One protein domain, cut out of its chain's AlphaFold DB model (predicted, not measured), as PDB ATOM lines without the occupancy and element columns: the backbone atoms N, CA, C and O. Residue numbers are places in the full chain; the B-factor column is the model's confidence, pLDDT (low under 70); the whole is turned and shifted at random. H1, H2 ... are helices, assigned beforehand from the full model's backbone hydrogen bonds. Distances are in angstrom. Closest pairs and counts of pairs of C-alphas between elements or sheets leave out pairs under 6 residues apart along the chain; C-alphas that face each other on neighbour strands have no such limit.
ATOM      1  N   ASP A 242     256.174 297.255 338.082       82.44
ATOM      2  CA  ASP A 242     255.405 297.141 336.846       82.44
ATOM      3  C   ASP A 242     255.917 298.064 335.721       82.44
ATOM      4  O   ASP A 242     255.489 297.938 334.571       82.44
ATOM      5  N   THR A 243     256.882 298.947 335.999       86.50
ATOM      6  CA  THR A 243     257.446 299.848 334.987       86.50
ATOM      7  C   THR A 243     258.441 299.133 334.056       86.50
ATOM      8  O   THR A 243     259.235 298.301 334.505       86.50
ATOM      9  N   PRO A 244     258.469 299.454 332.744       87.12
ATOM     10  CA  PRO A 244     259.438 298.865 331.814       87.12
ATOM     11  C   PRO A 244     260.896 299.099 332.228       87.12
ATOM     12  O   PRO A 244     261.710 298.183 332.147       87.12
ATOM     13  N   THR A 245     261.195 300.301 332.726       87.44
ATOM     14  CA  THR A 245     262.527 300.716 333.182       87.44
ATOM     15  C   THR A 245     263.019 299.873 334.351       87.44
ATOM     16  O   THR A 245     264.156 299.406 334.328       87.44
ATOM     17  N   PHE A 246     262.157 299.612 335.339       89.94
ATOM     18  CA  PHE A 246     262.509 298.750 336.462       89.94
ATOM     19  C   PHE A 246     262.792 297.324 335.994       89.94
ATOM     20  O   PHE A 246     263.799 296.731 336.376       89.94
ATOM     21  N   ARG A 247     261.921 296.759 335.145       89.50
ATOM     22  CA  ARG A 247     262.075 295.376 334.661       89.50
ATOM     23  C   ARG A 247     263.370 295.193 333.879       89.50
ATOM     24  O   ARG A 247     264.050 294.188 334.074       89.50
ATOM     25  N   GLU A 248     263.713 296.147 333.017       89.19
ATOM     26  CA  GLU A 248     264.959 296.122 332.252       89.19
ATOM     27  C   GLU A 248     266.181 296.184 333.177       89.19
ATOM     28  O   GLU A 248     267.043 295.305 333.117       89.19
ATOM     29  N   ALA A 249     266.220 297.159 334.091       88.69
ATOM     30  CA  ALA A 249     267.303 297.306 335.059       88.69
ATOM     31  C   ALA A 249     267.450 296.059 335.952       88.69
ATOM     32  O   ALA A 249     268.553 295.541 336.135       88.69
ATOM     33  N   PHE A 250     266.334 295.503 336.428       90.88
ATOM     34  CA  PHE A 250     266.322 294.276 337.217       90.88
ATOM     35  C   PHE A 250     266.881 293.073 336.448       90.88
ATOM     36  O   PHE A 250     267.663 292.295 337.003       90.88
ATOM     37  N   CYS A 251     266.499 292.906 335.177       89.50
ATOM     38  CA  CYS A 251     267.013 291.830 334.331       89.50
ATOM     39  C   CYS A 251     268.519 291.984 334.075       89.50
ATOM     40  O   CYS A 251     269.259 291.005 334.184       89.50
ATOM     41  N   ASN A 252     268.981 293.210 333.816       88.06
ATOM     42  CA  ASN A 252     270.395 293.525 333.607       88.06
ATOM     43  C   ASN A 252     271.252 293.209 334.845       88.06
ATOM     44  O   ASN A 252     272.341 292.639 334.717       88.06
ATOM     45  N   GLU A 253     270.764 293.519 336.050       85.44
ATOM     46  CA  GLU A 253     271.463 293.174 337.297       85.44
ATOM     47  C   GLU A 253     271.515 291.659 337.551       85.44
ATOM     48  O   GLU A 253     272.502 291.150 338.093       85.44
ATOM     49  N   ASN A 254     270.480 290.928 337.128       85.38
ATOM     50  CA  ASN A 254     270.315 289.495 337.380       85.38
ATOM     51  C   ASN A 254     270.681 288.600 336.180       85.38
ATOM     52  O   ASN A 254     270.299 287.430 336.132       85.38
ATOM     53  N   GLN A 255     271.453 289.110 335.220       81.69
ATOM     54  CA  GLN A 255     271.913 288.327 334.074       81.69
ATOM     55  C   GLN A 255     272.893 287.195 334.457       81.69
ATOM     56  O   GLN A 255     273.587 287.266 335.474       81.69
ATOM     57  N   ALA A 256     272.938 286.159 333.609       60.19
ATOM     58  CA  ALA A 256     273.925 285.071 333.515       60.19
ATOM     59  C   ALA A 256     274.878 284.894 334.722       60.19
ATOM     60  O   ALA A 256     275.895 285.574 334.863       60.19
ATOM     61  N   GLY A 257     274.558 283.934 335.598       64.38
ATOM     62  CA  GLY A 257     275.400 283.542 336.737       64.38
ATOM     63  C   GLY A 257     275.337 284.460 337.966       64.38
ATOM     64  O   GLY A 257     275.814 284.057 339.027       64.38
ATOM     65  N   ARG A 258     274.719 285.648 337.868       74.25
ATOM     66  CA  ARG A 258     274.531 286.571 339.006       74.25
ATOM     67  C   ARG A 258     273.223 286.352 339.761       74.25
ATOM     68  O   ARG A 258     273.141 286.681 340.946       74.25
ATOM     69  N   LEU A 259     272.218 285.770 339.106       83.56
ATOM     70  CA  LEU A 259     270.966 285.416 339.762       83.56
ATOM     71  C   LEU A 259     271.177 284.224 340.700       83.56
ATOM     72  O   LEU A 259     271.364 283.082 340.278       83.56
ATOM     73  N   GLN A 260     271.161 284.514 341.997       84.06
ATOM     74  CA  GLN A 260     271.298 283.507 343.041       84.06
ATOM     75  C   GLN A 260     270.054 282.615 343.109       84.06
ATOM     76  O   GLN A 260     268.933 283.081 342.906       84.06
ATOM     77  N   LEU A 261     270.258 281.341 343.459       82.62
ATOM     78  CA  LEU A 261     269.182 280.352 343.558       82.62
ATOM     79  C   LEU A 261     268.090 280.785 344.547       82.62
ATOM     80  O   LEU A 261     266.914 280.695 344.227       82.62
ATOM     81  N   SER A 262     268.479 281.315 345.711       82.25
ATOM     82  CA  SER A 262     267.551 281.821 346.731       82.25
ATOM     83  C   SER A 262     266.667 282.951 346.202       82.25
ATOM     84  O   SER A 262     265.452 282.913 346.379       82.25
ATOM     85  N   LYS A 263     267.256 283.916 345.483       87.81
ATOM     86  CA  LYS A 263     266.503 285.006 344.849       87.81
ATOM     87  C   LYS A 263     265.530 284.471 343.805       87.81
ATOM     88  O   LYS A 263     264.368 284.855 343.825       87.81
ATOM     89  N   PHE A 264     265.985 283.573 342.929       87.44
ATOM     90  CA  PHE A 264     265.131 282.942 341.920       87.44
ATOM     91  C   PHE A 264     263.933 282.230 342.561       87.44
ATOM     92  O   PHE A 264     262.797 282.458 342.150       87.44
ATOM     93  N   THR A 265     264.167 281.435 343.608       84.62
ATOM     94  CA  THR A 265     263.103 280.753 344.354       84.62
ATOM     95  C   THR A 265     262.129 281.749 344.982       84.62
ATOM     96  O   THR A 265     260.919 281.578 344.847       84.62
ATOM     97  N   ASN A 266     262.625 282.823 345.604       88.50
ATOM     98  CA  ASN A 266     261.775 283.861 346.185       88.50
ATOM     99  C   ASN A 266     260.902 284.547 345.126       88.50
ATOM    100  O   ASN A 266     259.690 284.634 345.315       88.50
ATOM    101  N   ILE A 267     261.480 284.973 343.999       89.06
ATOM    102  CA  ILE A 267     260.734 285.576 342.880       89.06
ATOM    103  C   ILE A 267     259.647 284.615 342.395       89.06
ATOM    104  O   ILE A 267     258.512 285.029 342.181       89.06
ATOM    105  N   LEU A 268     259.970 283.328 342.264       86.94
ATOM    106  CA  LEU A 268     259.023 282.317 341.814       86.94
ATOM    107  C   LEU A 268     257.856 282.138 342.794       86.94
ATOM    108  O   LEU A 268     256.699 282.163 342.377       86.94
ATOM    109  N   ILE A 269     258.135 282.024 344.096       86.69
ATOM    110  CA  ILE A 269     257.088 281.944 345.127       86.69
ATOM    111  C   ILE A 269     256.193 283.184 345.063       86.69
ATOM    112  O   ILE A 269     254.967 283.073 345.071       86.69
ATOM    113  N   LEU A 270     256.800 284.363 344.970       88.69
ATOM    114  CA  LEU A 270     256.092 285.637 344.917       88.69
ATOM    115  C   LEU A 270     255.273 285.803 343.631       88.69
ATOM    116  O   LEU A 270     254.180 286.359 343.690       88.69
ATOM    117  N   SER A 271     255.735 285.268 342.497       89.69
ATOM    118  CA  SER A 271     255.020 285.323 341.213       89.69
ATOM    119  C   SER A 271     253.668 284.608 341.239       89.69
ATOM    120  O   SER A 271     252.741 285.027 340.553       89.69
ATOM    121  N   SER A 272     253.514 283.596 342.099       85.94
ATOM    122  CA  SER A 272     252.226 282.921 342.313       85.94
ATOM    123  C   SER A 272     251.225 283.748 343.135       85.94
ATOM    124  O   SER A 272     250.048 283.399 343.217       85.94
ATOM    125  N   LYS A 273     251.688 284.837 343.767       87.56
ATOM    126  CA  LYS A 273     250.921 285.659 344.718       87.56
ATOM    127  C   LYS A 273     250.701 287.093 344.241       87.56
ATOM    128  O   LYS A 273     249.700 287.696 344.613       87.56
ATOM    129  N   VAL A 274     251.633 287.642 343.462       90.00
ATOM    130  CA  VAL A 274     251.662 289.054 343.062       90.00
ATOM    131  C   VAL A 274     251.840 289.161 341.549       90.00
ATOM    132  O   VAL A 274     252.824 288.671 340.988       90.00
ATOM    133  N   LYS A 275     250.892 289.830 340.884       89.88
ATOM    134  CA  LYS A 275     250.807 289.913 339.418       89.88
ATOM    135  C   LYS A 275     251.983 290.676 338.801       89.88
ATOM    136  O   LYS A 275     252.502 290.293 337.757       89.88
ATOM    137  N   GLU A 276     252.449 291.723 339.460       91.50
ATOM    138  CA  GLU A 276     253.592 292.531 339.034       91.50
ATOM    139  C   GLU A 276     254.888 291.706 339.076       91.50
ATOM    140  O   GLU A 276     255.715 291.778 338.165       91.50
ATOM    141  N   VAL A 277     255.031 290.837 340.083       90.75
ATOM    142  CA  VAL A 277     256.168 289.911 340.192       90.75
ATOM    143  C   VAL A 277     256.079 288.796 339.148       90.75
ATOM    144  O   VAL A 277     257.101 288.389 338.598       90.75
ATOM    145  N   GLU A 278     254.876 288.328 338.802       91.00
ATOM    146  CA  GLU A 278     254.672 287.426 337.660       91.00
ATOM    147  C   GLU A 278     255.148 288.057 336.349       91.00
ATOM    148  O   GLU A 278     255.904 287.435 335.600       91.00
ATOM    149  N   ASN A 279     254.758 289.306 336.085       90.44
ATOM    150  CA  ASN A 279     255.192 290.034 334.894       90.44
ATOM    151  C   ASN A 279     256.723 290.181 334.860       90.44
ATOM    152  O   ASN A 279     257.341 289.991 333.807       90.44
ATOM    153  N   LEU A 280     257.345 290.465 336.010       91.12
ATOM    154  CA  LEU A 280     258.800 290.518 336.149       91.12
ATOM    155  C   LEU A 280     259.451 289.161 335.854       91.12
ATOM    156  O   LEU A 280     260.453 289.096 335.146       91.12
ATOM    157  N   MET A 281     258.868 288.068 336.347       89.56
ATOM    158  CA  MET A 281     259.373 286.714 336.126       89.56
ATOM    159  C   MET A 281     259.273 286.290 334.652       89.56
ATOM    160  O   MET A 281     260.183 285.654 334.114       89.56
ATOM    161  N   VAL A 282     258.201 286.690 333.962       89.94
ATOM    162  CA  VAL A 282     258.059 286.512 332.509       89.94
ATOM    163  C   VAL A 282     259.123 287.313 331.756       89.94
ATOM    164  O   VAL A 282     259.755 286.776 330.845       89.94
ATOM    165  N   ALA A 283     259.361 288.570 332.146       89.62
ATOM    166  CA  ALA A 283     260.409 289.399 331.553       89.62
ATOM    167  C   ALA A 283     261.797 288.766 331.741       89.62
ATOM    168  O   ALA A 283     262.526 288.582 330.767       89.62
ATOM    169  N   LEU A 284     262.110 288.322 332.959       88.88
ATOM    170  CA  LEU A 284     263.359 287.642 333.290       88.88
ATOM    171  C   LEU A 284     263.551 286.361 332.468       88.88
ATOM    172  O   LEU A 284     264.638 286.108 331.956       88.88
ATOM    173  N   LYS A 285     262.489 285.567 332.284       87.12
ATOM    174  CA  LYS A 285     262.522 284.364 331.442       87.12
ATOM    175  C   LYS A 285     262.804 284.683 329.971       87.12
ATOM    176  O   LYS A 285     263.511 283.920 329.320       87.12
ATOM    177  N   ARG A 286     262.228 285.764 329.435       87.38
ATOM    178  CA  ARG A 286     262.477 286.213 328.052       87.38
ATOM    179  C   ARG A 286     263.891 286.764 327.879       87.38
ATOM    180  O   ARG A 286     264.459 286.633 326.801       87.38
ATOM    181  N   PHE A 287     264.429 287.375 328.930       87.12
ATOM    182  CA  PHE A 287     265.741 288.007 328.926       87.12
ATOM    183  C   PHE A 287     266.893 287.007 329.090       87.12
ATOM    184  O   PHE A 287     267.914 287.118 328.414       87.12
ATOM    185  N   LEU A 288     266.751 286.021 329.981       83.50
ATOM    186  CA  LEU A 288     267.812 285.054 330.256       83.50
ATOM    187  C   LEU A 288     267.974 284.026 329.121       83.50
ATOM    188  O   LEU A 288     266.978 283.533 328.582       83.50
ATOM    189  N   PRO A 289     269.216 283.605 328.803       82.81
ATOM    190  CA  PRO A 289     269.441 282.473 327.916       82.81
ATOM    191  C   PRO A 289     268.714 281.227 328.426       82.81
ATOM    192  O   PRO A 289     268.771 280.901 329.614       82.81
ATOM    193  N   ARG A 290     268.079 280.474 327.515       79.94
ATOM    194  CA  ARG A 290     267.303 279.265 327.859       79.94
ATOM    195  C   ARG A 290     268.086 278.294 328.747       79.94
ATOM    196  O   ARG A 290     267.528 277.739 329.683       79.94
ATOM    197  N   HIS A 291     269.373 278.112 328.458       80.56
ATOM    198  CA  HIS A 291     270.262 277.254 329.238       80.56
ATOM    199  C   HIS A 291     270.354 277.679 330.714       80.56
ATOM    200  O   HIS A 291     270.236 276.837 331.601       80.56
ATOM    201  N   ASP A 292     270.514 278.972 330.991       77.56
ATOM    202  CA  ASP A 292     270.706 279.484 332.353       77.56
ATOM    203  C   ASP A 292     269.434 279.346 333.187       77.56
ATOM    204  O   ASP A 292     269.480 278.985 334.366       77.56
ATOM    205  N   PHE A 293     268.286 279.564 332.548       78.12
ATOM    206  CA  PHE A 293     266.986 279.383 333.175       78.12
ATOM    207  C   PHE A 293     266.722 277.909 333.537       78.12
ATOM    208  O   PHE A 293     266.295 277.611 334.652       78.12
ATOM    209  N   GLU A 294     267.035 276.969 332.635       81.19
ATOM    210  CA  GLU A 294     266.920 275.528 332.916       81.19
ATOM    211  C   GLU A 294     267.920 275.067 333.991       81.19
ATOM    212  O   GLU A 294     267.587 274.234 334.832       81.19
ATOM    213  N   MET A 295     269.122 275.646 334.031       82.88
ATOM    214  CA  MET A 295     270.102 275.365 335.083       82.88
ATOM    215  C   MET A 295     269.612 275.798 336.469       82.88
ATOM    216  O   MET A 295     269.831 275.077 337.446       82.88
ATOM    217  N   LEU A 296     268.947 276.952 336.577       80.12
ATOM    218  CA  LEU A 296     268.334 277.400 337.830       80.12
ATOM    219  C   LEU A 296     267.208 276.462 338.255       80.12
ATOM    220  O   LEU A 296     267.203 276.009 339.398       80.12
ATOM    221  N   ARG A 297     266.322 276.094 337.325       80.44
ATOM    222  CA  ARG A 297     265.271 275.100 337.566       80.44
ATOM    223  C   ARG A 297     265.843 273.790 338.112       80.44
ATOM    224  O   ARG A 297     265.414 273.338 339.169       80.44
ATOM    225  N   TYR A 298     266.831 273.217 337.425       82.56
ATOM    226  CA  TYR A 298     267.454 271.957 337.831       82.56
ATOM    227  C   TYR A 298     268.069 272.043 339.234       82.56
ATOM    228  O   TYR A 298     267.943 271.122 340.038       82.56
ATOM    229  N   ARG A 299     268.712 273.171 339.563       80.75
ATOM    230  CA  ARG A 299     269.262 273.401 340.905       80.75
ATOM    231  C   ARG A 299     268.175 273.440 341.974       80.75
ATOM    232  O   ARG A 299     268.384 272.856 343.031       80.75
ATOM    233  N   VAL A 300     267.022 274.062 341.717       77.62
ATOM    234  CA  VAL A 300     265.919 274.044 342.691       77.62
ATOM    235  C   VAL A 300     265.335 272.636 342.842       77.62
ATOM    236  O   VAL A 300     265.089 272.200 343.963       77.62
ATOM    237  N   GLU A 301     265.167 271.891 341.747       77.69
ATOM    238  CA  GLU A 301     264.684 270.500 341.788       77.69
ATOM    239  C   GLU A 301     265.631 269.582 342.585       77.69
ATOM    240  O   GLU A 301     265.174 268.730 343.351       77.69
ATOM    241  N   ARG A 302     266.950 269.772 342.446       81.62
ATOM    242  CA  ARG A 302     267.969 268.972 343.141       81.62
ATOM    243  C   ARG A 302     268.151 269.375 344.606       81.62
ATOM    244  O   ARG A 302     268.192 268.496 345.471       81.62
ATOM    245  N   ASP A 303     268.257 270.677 344.875       77.62
ATOM    246  CA  ASP A 303     268.750 271.224 346.149       77.62
ATOM    247  C   ASP A 303     267.648 271.872 347.012       77.62
ATOM    248  O   ASP A 303     267.856 272.079 348.205       77.62
ATOM    249  N   GLY A 304     266.471 272.178 346.450       69.12
ATOM    250  CA  GLY A 304     265.357 272.811 347.171       69.12
ATOM    251  C   GLY A 304     264.695 271.885 348.196       69.12
ATOM    252  O   GLY A 304     264.881 270.666 348.151       69.12
ATOM    253  N   LYS A 305     263.896 272.430 349.117       74.50
ATOM    254  CA  LYS A 305     263.106 271.631 350.078       74.50
ATOM    255  C   LYS A 305     261.732 271.262 349.491       74.50
ATOM    256  O   LYS A 305     261.223 271.937 348.603       74.50
ATOM    257  N   GLU A 306     261.104 270.191 349.972       50.88
ATOM    258  CA  GLU A 306     259.689 269.862 349.699       50.88
ATOM    259  C   GLU A 306     258.813 270.732 350.618       50.88
ATOM    260  O   GLU A 306     258.597 270.360 351.771       50.88
ATOM    261  N   PRO A 307     258.496 271.979 350.218       60.94
ATOM    262  CA  PRO A 307     257.442 272.249 349.228       60.94
ATOM    263  C   PRO A 307     257.859 273.147 348.045       60.94
ATOM    264  O   PRO A 307     257.090 273.325 347.099       60.94
ATOM    265  N   GLU A 308     259.079 273.681 348.064       67.12
ATOM    266  CA  GLU A 308     259.642 274.540 347.017       67.12
ATOM    267  C   GLU A 308     259.723 273.788 345.683       67.12
ATOM    268  O   GLU A 308     259.306 274.319 344.660       67.12
ATOM    269  N   ARG A 309     260.153 272.517 345.689       70.94
ATOM    270  CA  ARG A 309     260.252 271.684 344.470       70.94
ATOM    271  C   ARG A 309     258.920 271.538 343.732       70.94
ATOM    272  O   ARG A 309     258.857 271.743 342.523       70.94
ATOM    273  N   SER A 310     257.856 271.211 344.466       71.06
ATOM    274  CA  SER A 310     256.496 271.051 343.932       71.06
ATOM    275  C   SER A 310     255.991 272.352 343.306       71.06
ATOM    276  O   SER A 310     255.485 272.360 342.181       71.06
ATOM    277  N   LEU A 311     256.183 273.467 344.018       70.25
ATOM    278  CA  LEU A 311     255.799 274.788 343.537       70.25
ATOM    279  C   LEU A 311     256.570 275.164 342.263       70.25
ATOM    280  O   LEU A 311     255.990 275.694 341.321       70.25
ATOM    281  N   VAL A 312     257.861 274.834 342.207       68.88
ATOM    282  CA  VAL A 312     258.732 275.174 341.079       68.88
ATOM    283  C   VAL A 312     258.323 274.465 339.799       68.88
ATOM    284  O   VAL A 312     258.243 275.099 338.749       68.88
ATOM    285  N   VAL A 313     258.019 273.172 339.878       69.56
ATOM    286  CA  VAL A 313     257.611 272.391 338.705       69.56
ATOM    287  C   VAL A 313     256.279 272.898 338.142       69.56
ATOM    288  O   VAL A 313     256.157 273.071 336.928       69.56
ATOM    289  N   GLY A 314     255.299 273.183 339.008       74.62
ATOM    290  CA  GLY A 314     253.994 273.699 338.584       74.62
ATOM    291  C   GLY A 314     254.069 275.118 338.015       74.62
ATOM    292  O   GLY A 314     253.566 275.388 336.921       74.62
ATOM    293  N   GLU A 315     254.748 276.017 338.724       79.00
ATOM    294  CA  GLU A 315     254.746 277.440 338.397       79.00
ATOM    295  C   GLU A 315     255.629 277.766 337.189       79.00
ATOM    296  O   GLU A 315     255.252 278.574 336.339       79.00
ATOM    297  N   LEU A 316     256.762 277.075 337.016       77.44
ATOM    298  CA  LEU A 316     257.596 277.259 335.826       77.44
ATOM    299  C   LEU A 316     256.916 276.770 334.549       77.44
ATOM    300  O   LEU A 316     257.088 277.397 333.499       77.44
ATOM    301  N   ALA A 317     256.142 275.684 334.603       77.31
ATOM    302  CA  ALA A 317     255.368 275.226 333.452       77.31
ATOM    303  C   ALA A 317     254.330 276.282 333.041       77.31
ATOM    304  O   ALA A 317     254.249 276.654 331.868       77.31
ATOM    305  N   ARG A 318     253.615 276.842 334.025       83.94
ATOM    306  CA  ARG A 318     252.637 277.920 333.834       83.94
ATOM    307  C   ARG A 318     253.274 279.180 333.238       83.94
ATOM    308  O   ARG A 318     252.821 279.669 332.204       83.94
ATOM    309  N   LEU A 319     254.375 279.657 333.819       80.81
ATOM    310  CA  LEU A 319     255.118 280.830 333.338       80.81
ATOM    311  C   LEU A 319     255.708 280.622 331.938       80.81
ATOM    312  O   LEU A 319     255.823 281.567 331.161       80.81
ATOM    313  N   SER A 320     256.075 279.385 331.590       77.88
ATOM    314  CA  SER A 320     256.564 279.050 330.249       77.88
ATOM    315  C   SER A 320     255.498 279.220 329.179       77.88
ATOM    316  O   SER A 320     255.812 279.714 328.099       77.88
ATOM    317  N   LEU A 321     254.257 278.842 329.490       80.38
ATOM    318  CA  LEU A 321     253.119 279.033 328.597       80.38
ATOM    319  C   LEU A 321     252.816 280.520 328.405       80.38
ATOM    320  O   LEU A 321     252.637 280.952 327.273       80.38
ATOM    321  N   ILE A 322     252.835 281.305 329.486       83.25
ATOM    322  CA  ILE A 322     252.588 282.754 329.429       83.25
ATOM    323  C   ILE A 322     253.682 283.472 328.636       83.25
ATOM    324  O   ILE A 322     253.388 284.340 327.828       83.25
ATOM    325  N   ALA A 323     254.952 283.112 328.830       78.12
ATOM    326  CA  ALA A 323     256.050 283.767 328.125       78.12
ATOM    327  C   ALA A 323     256.067 283.483 326.614       78.12
ATOM    328  O   ALA A 323     256.629 284.295 325.874       78.12
ATOM    329  N   ALA A 324     255.496 282.350 326.188       76.12
ATOM    330  CA  ALA A 324     255.385 281.933 324.790       76.12
ATOM    331  C   ALA A 324     254.193 282.564 324.044       76.12
ATOM    332  O   ALA A 324     254.152 282.481 322.817       76.12
ATOM    333  N   GLN A 325     253.243 283.153 324.778       72.00
ATOM    334  CA  GLN A 325     252.168 284.000 324.248       72.00
ATOM    335  C   GLN A 325     252.679 285.425 324.012       72.00
ATOM    336  O   GLN A 325     252.225 286.033 323.022       72.00
TER     337      GLN A 325
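This is residues 242 to 325 of the 325 residues of an uncharacterized protein of Steinernema carpocapsae (UniProt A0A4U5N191). The last two helices, H4 and H5, make a helical hairpin, and H2 crosses over it near the end where H4 passes into H5, packing on both. H3 packs on H2 and, with the two nearly at right angles, on the last part of H5; H1 packs on H3 and makes the end of the domain away from the hairpin's turn. The printed part has 84 residues, with five named helices in the order H1, H2, H3, H4, H5 and no named strand; its class is all helix. It is compact, with a radius of gyration of the C-alphas of 11.9 A, and its C-alphas span 35 by 25 by 21 A.

Begin two residues after Asp 242: find C-alpha 244 at (259.438, 298.865, 331.814), where H1 starts, and go with it to residue 253, 14.4 A on. After a short link, H2 takes residues 261 to 271, 15.2 A long. H3 follows at residues 275 to 287, 18.4 A long. Find C-alpha 290 at (267.303, 279.265, 327.859); from there H4 runs to residue 303, 20.0 A away. H5, the longest helix, takes residues 308 to 324 over 23.8 A and ends at C-alpha 324 at (255.385, 281.933, 324.790).

Look first at H1, which touches H3 at a steep tilt of 55 degrees; their closest C-alphas, of Cys 251 and Leu 284, are 5.7 A apart. H1 is apart from H2, H4 and H5. H3 touches H2 with residues 277 to 281 alone, at a steep tilt of 48 degrees, opposite ways; the closest C-alphas, of Ser 271 and Glu 278, are 4.1 A apart. H2 touches H4, about perpendicular at 83 degrees, with Leu 261 and Leu 296 closest at 6.5 A between C-alphas. H2 also touches H5 at a steep tilt of 67 degrees, where the closest C-alphas, of Leu 268 and Val 312, are 7.2 A apart. H5 touches H3 with residues 319 to 323 alone, only just about perpendicular at 72 degrees; the closest C-alphas, of Val 282 and Ala 323, are 5.5 A apart. H4 and H5 form a helical hairpin at a shallow tilt of 17 degrees, opposite ways, with the C-alphas of Glu 301 and Arg 309 closest at 5.3 A. In H1, H2, H3, H4 and H5 every O i to N i+4 pair is within hydrogen-bond range.

The two C-alphas farthest apart, of Thr 245 and Glu 306, are 35.1 A from each other. The printed part has no cut and ends at residue 325, the chain's last; no link is long. The mean pLDDT of the printed part is 81.8; look for values under 70 at residues 256 to 257, 304, 306 to 308 and 312 to 313.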